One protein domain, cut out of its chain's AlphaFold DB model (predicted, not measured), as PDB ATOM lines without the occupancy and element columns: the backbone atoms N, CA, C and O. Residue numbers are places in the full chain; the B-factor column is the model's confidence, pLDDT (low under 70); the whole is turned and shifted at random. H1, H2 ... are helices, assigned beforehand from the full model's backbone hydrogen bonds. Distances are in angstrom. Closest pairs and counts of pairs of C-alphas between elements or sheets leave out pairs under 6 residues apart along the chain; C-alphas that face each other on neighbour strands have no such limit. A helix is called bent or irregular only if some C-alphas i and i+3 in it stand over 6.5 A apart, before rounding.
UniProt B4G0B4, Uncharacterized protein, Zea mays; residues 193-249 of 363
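What this domain is: This is residues 193 to 249 of the 363 residues of an uncharacterized protein of Zea mays (UniProt B4G0B4). H1 and H2 make a V joined at Gln 206; H3 runs beside the later part of kinked H2, and short H4 packs on that part's end. The printed part has 57 residues, four named helices and no named strand; its class is all helix. It is compact, with radius of gyration of the C-alphas 10.5 A and spans of 30 by 23 by 17 A.

How they stand to each other: H1, residues 193 to 205, touches H2, residues 207 to 222, opposite ways at a steep tilt of 46 degrees; the closest C-alphas, of Ser 203 and Ala 210, are 4.9 A apart. H2 is irregular: C-alphas 213 and 216 are 7.6 A apart. Its residues 215 to 222 alone touch H3, residues 229 to 238, at a shallow tilt of 16 degrees, the same way; the closest C-alphas, 215 and 229, are 6.2 A apart. H4, residues 243 to 247, touches H2, with closest C-alphas 246 and 221 at 6.6 A, and H3 only at the corner. O i to N i+4 pairs within hydrogen-bond range number 9 of 12 in H2; in H1, H3 and H4 every pair is.

Where its parts are: H1 spans 18.3 A from C-alpha 193 at (61.854, 105.026, 75.282), H2 20.3 A and H3 14.3 A. H4 ends at C-alpha 247, (65.224, 107.476, 85.486).

The domain as a whole: The farthest C-alphas, 206 and 240, are 29.7 A apart. The printed part has no cut and no long link. Residues 193 to 212 have pLDDT under 70.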
ATOM      1  N   HIS A 193      62.907 104.432  76.108       67.44
ATOM      2  CA  HIS A 193      61.854 105.026  75.282       67.44
ATOM      3  C   HIS A 193      60.597 104.156  75.232       67.44
ATOM      4  O   HIS A 193      59.483 104.690  75.216       67.44
ATOM      5  N   VAL A 194      60.739 102.829  75.242       67.62
ATOM      6  CA  VAL A 194      59.622 101.891  75.406       67.62
ATOM      7  C   VAL A 194      58.988 102.090  76.777       67.62
ATOM      8  O   VAL A 194      57.766 102.219  76.853       67.62
ATOM      9  N   VAL A 195      59.794 102.217  77.837       69.31
ATOM     10  CA  VAL A 195      59.302 102.531  79.190       69.31
ATOM     11  C   VAL A 195      58.562 103.869  79.202       69.31
ATOM     12  O   VAL A 195      57.395 103.911  79.588       69.31
ATOM     13  N   ALA A 196      59.155 104.934  78.655       60.53
ATOM     14  CA  ALA A 196      58.504 106.241  78.528       60.53
ATOM     15  C   ALA A 196      57.181 106.176  77.740       60.53
ATOM     16  O   ALA A 196      56.204 106.848  78.084       60.53
ATOM     17  N   SER A 197      57.123 105.352  76.690       55.53
ATOM     18  CA  SER A 197      55.924 105.157  75.868       55.53
ATOM     19  C   SER A 197      54.816 104.446  76.646       55.53
ATOM     20  O   SER A 197      53.665 104.885  76.599       55.53
ATOM     21  N   VAL A 198      55.154 103.395  77.400       64.81
ATOM     22  CA  VAL A 198      54.215 102.684  78.285       64.81
ATOM     23  C   VAL A 198      53.701 103.624  79.371       64.81
ATOM     24  O   VAL A 198      52.486 103.749  79.524       64.81
ATOM     25  N   MET A 199      54.594 104.360  80.040       65.38
ATOM     26  CA  MET A 199      54.229 105.356  81.054       65.38
ATOM     27  C   MET A 199      53.277 106.410  80.476       65.38
ATOM     28  O   MET A 199      52.244 106.705  81.066       65.38
ATOM     29  N   THR A 200      53.557 106.927  79.275       53.75
ATOM     30  CA  THR A 200      52.718 107.941  78.612       53.75
ATOM     31  C   THR A 200      51.319 107.421  78.275       53.75
ATOM     32  O   THR A 200      50.330 108.129  78.471       53.75
ATOM     33  N   VAL A 201      51.212 106.197  77.746       51.72
ATOM     34  CA  VAL A 201      49.916 105.580  77.420       51.72
ATOM     35  C   VAL A 201      49.133 105.289  78.698       51.72
ATOM     36  O   VAL A 201      47.955 105.637  78.785       51.72
ATOM     37  N   TRP A 202      49.783 104.721  79.712       53.28
ATOM     38  CA  TRP A 202      49.141 104.366  80.974       53.28
ATOM     39  C   TRP A 202      48.702 105.600  81.769       53.28
ATOM     40  O   TRP A 202      47.584 105.620  82.273       53.28
ATOM     41  N   SER A 203      49.484 106.688  81.766       56.56
ATOM     42  CA  SER A 203      49.082 107.983  82.344       56.56
ATOM     43  C   SER A 203      47.824 108.578  81.719       56.56
ATOM     44  O   SER A 203      47.125 109.338  82.382       56.56
ATOM     45  N   LYS A 204      47.508 108.236  80.465       55.44
ATOM     46  CA  LYS A 204      46.258 108.657  79.814       55.44
ATOM     47  C   LYS A 204      45.092 107.712  80.091       55.44
ATOM     48  O   LYS A 204      43.952 108.164  80.094       55.44
ATOM     49  N   LEU A 205      45.361 106.419  80.273       38.16
ATOM     50  CA  LEU A 205      44.331 105.390  80.455       38.16
ATOM     51  C   LEU A 205      43.905 105.212  81.917       38.16
ATOM     52  O   LEU A 205      42.733 104.943  82.163       38.16
ATOM     53  N   GLN A 206      44.836 105.341  82.865       53.62
ATOM     54  CA  GLN A 206      44.643 105.144  84.307       53.62
ATOM     55  C   GLN A 206      45.396 106.245  85.084       53.62
ATOM     56  O   GLN A 206      46.456 105.991  85.658       53.62
ATOM     57  N   PRO A 207      44.895 107.495  85.062       59.50
ATOM     58  CA  PRO A 207      45.628 108.659  85.561       59.50
ATOM     59  C   PRO A 207      45.913 108.619  87.068       59.50
ATOM     60  O   PRO A 207      46.981 109.062  87.476       59.50
ATOM     61  N   GLU A 208      45.007 108.065  87.879       63.28
ATOM     62  CA  GLU A 208      45.204 107.916  89.332       63.28
ATOM     63  C   GLU A 208      46.327 106.914  89.638       63.28
ATOM     64  O   GLU A 208      47.269 107.236  90.354       63.28
ATOM     65  N   TYR A 209      46.316 105.746  88.990       61.25
ATOM     66  CA  TYR A 209      47.371 104.741  89.155       61.25
ATOM     67  C   TYR A 209      48.729 105.243  88.646       61.25
ATOM     68  O   TYR A 209      49.755 105.067  89.289       61.25
ATOM     69  N   ALA A 210      48.755 105.942  87.509       59.41
ATOM     70  CA  ALA A 210      49.988 106.507  86.972       59.41
ATOM     71  C   ALA A 210      50.565 107.653  87.824       59.41
ATOM     72  O   ALA A 210      51.789 107.820  87.884       59.41
ATOM     73  N   ALA A 211      49.706 108.445  88.476       61.91
ATOM     74  CA  ALA A 211      50.142 109.439  89.452       61.91
ATOM     75  C   ALA A 211      50.876 108.759  90.620       61.91
ATOM     76  O   ALA A 211      51.972 109.202  90.974       61.91
ATOM     77  N   ASN A 212      50.334 107.629  91.083       64.81
ATOM     78  CA  ASN A 212      50.873 106.793  92.159       64.81
ATOM     79  C   ASN A 212      52.087 105.932  91.756       64.81
ATOM     80  O   ASN A 212      52.682 105.277  92.601       64.81
ATOM     81  N   MET A 213      52.485 105.887  90.482       70.12
ATOM     82  CA  MET A 213      53.630 105.062  90.064       70.12
ATOM     83  C   MET A 213      54.873 105.879  89.728       70.12
ATOM     84  O   MET A 213      55.965 105.539  90.163       70.12
ATOM     85  N   TRP A 214      54.749 106.957  88.949       76.62
ATOM     86  CA  TRP A 214      55.942 107.655  88.447       76.62
ATOM     87  C   TRP A 214      55.877 109.171  88.465       76.62
ATOM     88  O   TRP A 214      56.930 109.803  88.476       76.62
ATOM     89  N   LYS A 215      54.691 109.794  88.475       84.75
ATOM     90  CA  LYS A 215      54.604 111.262  88.402       84.75
ATOM     91  C   LYS A 215      55.341 111.919  89.568       84.75
ATOM     92  O   LYS A 215      56.183 112.793  89.355       84.75
ATOM     93  N   GLU A 216      55.023 111.516  90.793       88.06
ATOM     94  CA  GLU A 216      55.646 112.113  91.970       88.06
ATOM     95  C   GLU A 216      57.118 111.704  92.103       88.06
ATOM     96  O   GLU A 216      57.972 112.557  92.337       88.06
ATOM     97  N   ALA A 217      57.426 110.432  91.856       89.50
ATOM     98  CA  ALA A 217      58.781 109.888  91.912       89.50
ATOM     99  C   ALA A 217      59.745 110.604  90.948       89.50
ATOM    100  O   ALA A 217      60.859 110.967  91.330       89.50
ATOM    101  N   LEU A 218      59.301 110.904  89.724       92.06
ATOM    102  CA  LEU A 218      60.076 111.694  88.764       92.06
ATOM    103  C   LEU A 218      60.216 113.160  89.188       92.06
ATOM    104  O   LEU A 218      61.278 113.752  89.005       92.06
ATOM    105  N   ASN A 219      59.170 113.753  89.774       93.44
ATOM    106  CA  ASN A 219      59.249 115.109  90.315       93.44
ATOM    107  C   ASN A 219      60.279 115.196  91.452       93.44
ATOM    108  O   ASN A 219      61.074 116.133  91.466       93.44
ATOM    109  N   LYS A 220      60.322 114.216  92.367       93.62
ATOM    110  CA  LYS A 220      61.337 114.162  93.432       93.62
ATOM    111  C   LYS A 220      62.752 114.063  92.860       93.62
ATOM    112  O   LYS A 220      63.588 114.892  93.212       93.62
ATOM    113  N   ARG A 221      62.982 113.158  91.901       94.12
ATOM    114  CA  ARG A 221      64.269 113.004  91.187       94.12
ATOM    115  C   ARG A 221      64.711 114.284  90.472       94.12
ATOM    116  O   ARG A 221      65.893 114.615  90.466       94.12
ATOM    117  N   LEU A 222      63.766 115.036  89.904       94.69
ATOM    118  CA  LEU A 222      64.038 116.308  89.227       94.69
ATOM    119  C   LEU A 222      64.130 117.505  90.196       94.69
ATOM    120  O   LEU A 222      64.557 118.591  89.798       94.69
ATOM    121  N   GLY A 223      63.723 117.352  91.458       94.44
ATOM    122  CA  GLY A 223      63.600 118.455  92.414       94.44
ATOM    123  C   GLY A 223      62.473 119.438  92.064       94.44
ATOM    124  O   GLY A 223      62.606 120.644  92.280       94.44
ATOM    125  N   THR A 224      61.385 118.949  91.470       94.06
ATOM    126  CA  THR A 224      60.178 119.711  91.106       94.06
ATOM    127  C   THR A 224      58.958 119.209  91.880       94.06
ATOM    128  O   THR A 224      59.041 118.255  92.650       94.06
ATOM    129  N   LYS A 225      57.813 119.883  91.728       91.00
ATOM    130  CA  LYS A 225      56.531 119.450  92.300       91.00
ATOM    131  C   LYS A 225      55.401 119.714  91.315       91.00
ATOM    132  O   LYS A 225      55.380 120.766  90.682       91.00
ATOM    133  N   GLY A 226      54.451 118.785  91.235       87.19
ATOM    134  CA  GLY A 226      53.189 118.963  90.514       87.19
ATOM    135  C   GLY A 226      53.259 118.865  88.988       87.19
ATOM    136  O   GLY A 226      52.193 118.834  88.375       87.19
ATOM    137  N   LEU A 227      54.451 118.755  88.390       91.50
ATOM    138  CA  LEU A 227      54.605 118.638  86.937       91.50
ATOM    139  C   LEU A 227      54.027 117.312  86.436       91.50
ATOM    140  O   LEU A 227      54.220 116.270  87.070       91.50
ATOM    141  N   ASP A 228      53.321 117.335  85.311       87.75
ATOM    142  CA  ASP A 228      52.944 116.119  84.590       87.75
ATOM    143  C   ASP A 228      54.138 115.499  83.842       87.75
ATOM    144  O   ASP A 228      55.213 116.087  83.756       87.75
ATOM    145  N   LEU A 229      53.978 114.282  83.309       84.75
ATOM    146  CA  LEU A 229      55.076 113.577  82.635       84.75
ATOM    147  C   LEU A 229      55.659 114.378  81.457       84.75
ATOM    148  O   LEU A 229      56.870 114.369  81.250       84.75
ATOM    149  N   SER A 230      54.822 115.083  80.692       86.06
ATOM    150  CA  SER A 230      55.290 115.878  79.557       86.06
ATOM    151  C   SER A 230      56.066 117.115  80.008       86.06
ATOM    152  O   SER A 230      57.115 117.427  79.444       86.06
ATOM    153  N   GLU A 231      55.606 117.772  81.070       92.25
ATOM    154  CA  GLU A 231      56.285 118.899  81.702       92.25
ATOM    155  C   GLU A 231      57.605 118.475  82.354       92.25
ATOM    156  O   GLU A 231      58.589 119.200  82.233       92.25
ATOM    157  N   ILE A 232      57.655 117.295  82.981       92.19
ATOM    158  CA  ILE A 232      58.883 116.694  83.523       92.19
ATOM    159  C   ILE A 232      59.908 116.491  82.408       92.19
ATOM    160  O   ILE A 232      61.056 116.896  82.571       92.19
ATOM    161  N   ILE A 233      59.509 115.900  81.275       89.38
ATOM    162  CA  ILE A 233      60.410 115.684  80.134       89.38
ATOM    163  C   ILE A 233      60.953 117.031  79.637       89.38
ATOM    164  O   ILE A 233      62.166 117.215  79.562       89.38
ATOM    165  N   VAL A 234      60.079 118.012  79.399       92.88
ATOM    166  CA  VAL A 234      60.487 119.354  78.947       92.88
ATOM    167  C   VAL A 234      61.410 120.047  79.957       92.88
ATOM    168  O   VAL A 234      62.385 120.692  79.572       92.88
ATOM    169  N   GLU A 235      61.116 119.949  81.251       95.81
ATOM    170  CA  GLU A 235      61.923 120.565  82.305       95.81
ATOM    171  C   GLU A 235      63.275 119.859  82.479       95.81
ATOM    172  O   GLU A 235      64.288 120.530  82.686       95.81
ATOM    173  N   SER A 236      63.324 118.534  82.325       93.56
ATOM    174  CA  SER A 236      64.574 117.768  82.326       93.56
ATOM    175  C   SER A 236      65.497 118.207  81.184       93.56
ATOM    176  O   SER A 236      66.653 118.559  81.434       93.56
ATOM    177  N   GLU A 237      64.961 118.352  79.966       92.31
ATOM    178  CA  GLU A 237      65.714 118.829  78.802       92.31
ATOM    179  C   GLU A 237      66.231 120.260  78.994       92.31
ATOM    180  O   GLU A 237      67.398 120.538  78.709       92.31
ATOM    181  N   LYS A 238      65.413 121.171  79.546       95.56
ATOM    182  CA  LYS A 238      65.844 122.545  79.881       95.56
ATOM    183  C   LYS A 238      67.022 122.573  80.856       95.56
ATOM    184  O   LYS A 238      67.833 123.495  80.797       95.56
ATOM    185  N   ARG A 239      67.112 121.584  81.749       96.25
ATOM    186  CA  ARG A 239      68.203 121.426  82.724       96.25
ATOM    187  C   ARG A 239      69.382 120.618  82.181       96.25
ATOM    188  O   ARG A 239      70.347 120.410  82.911       96.25
ATOM    189  N   GLY A 240      69.329 120.182  80.922       94.44
ATOM    190  CA  GLY A 240      70.364 119.350  80.310       94.44
ATOM    191  C   GLY A 240      70.431 117.932  80.887       94.44
ATOM    192  O   GLY A 240      71.483 117.301  80.808       94.44
ATOM    193  N   ILE A 241      69.339 117.443  81.482       93.69
ATOM    194  CA  ILE A 241      69.207 116.082  82.009       93.69
ATOM    195  C   ILE A 241      68.370 115.292  81.004       93.69
ATOM    196  O   ILE A 241      67.232 115.656  80.723       93.69
ATOM    197  N   THR A 242      68.929 114.223  80.444       91.38
ATOM    198  CA  THR A 242      68.171 113.333  79.558       91.38
ATOM    199  C   THR A 242      67.153 112.526  80.367       91.38
ATOM    200  O   THR A 242      67.353 112.281  81.559       91.38
ATOM    201  N   PHE A 243      66.044 112.114  79.747       87.31
ATOM    202  CA  PHE A 243      64.991 111.391  80.466       87.31
ATOM    203  C   PHE A 243      65.499 110.062  81.047       87.31
ATOM    204  O   PHE A 243      65.273 109.777  82.213       87.31
ATOM    205  N   ASP A 244      66.282 109.305  80.283       87.31
ATOM    206  CA  ASP A 244      67.020 108.116  80.728       87.31
ATOM    207  C   ASP A 244      67.932 108.400  81.932       87.31
ATOM    208  O   ASP A 244      67.948 107.636  82.897       87.31
ATOM    209  N   LYS A 245      68.639 109.540  81.945       91.44
ATOM    210  CA  LYS A 245      69.454 109.925  83.099       91.44
ATOM    211  C   LYS A 245      68.594 110.244  84.319       91.44
ATOM    212  O   LYS A 245      69.012 109.914  85.427       91.44
ATOM    213  N   LEU A 246      67.422 110.852  84.129       92.44
ATOM    214  CA  LEU A 246      66.470 111.116  85.207       92.44
ATOM    215  C   LEU A 246      65.936 109.816  85.821       92.44
ATOM    216  O   LEU A 246      65.828 109.746  87.041       92.44
ATOM    217  N   LEU A 247      65.648 108.797  85.003       89.81
ATOM    218  CA  LEU A 247      65.224 107.476  85.486       89.81
ATOM    219  C   LEU A 247      66.294 106.824  86.375       89.81
ATOM    220  O   LEU A 247      65.935 106.201  87.361       89.81
ATOM    221  N   SER A 248      67.579 107.050  86.067       91.69
ATOM    222  CA  SER A 248      68.731 106.534  86.831       91.69
ATOM    223  C   SER A 248      69.104 107.309  88.100       91.69
ATOM    224  O   SER A 248      70.204 107.142  88.627       91.69
ATOM    225  N   VAL A 249      68.285 108.272  88.528       93.75
ATOM    226  CA  VAL A 249      68.526 108.967  89.798       93.75
ATOM    227  C   VAL A 249      68.052 108.055  90.929       93.75
ATOM    228  O   VAL A 249      66.865 107.711  90.914       93.75
TER     229      VAL A 249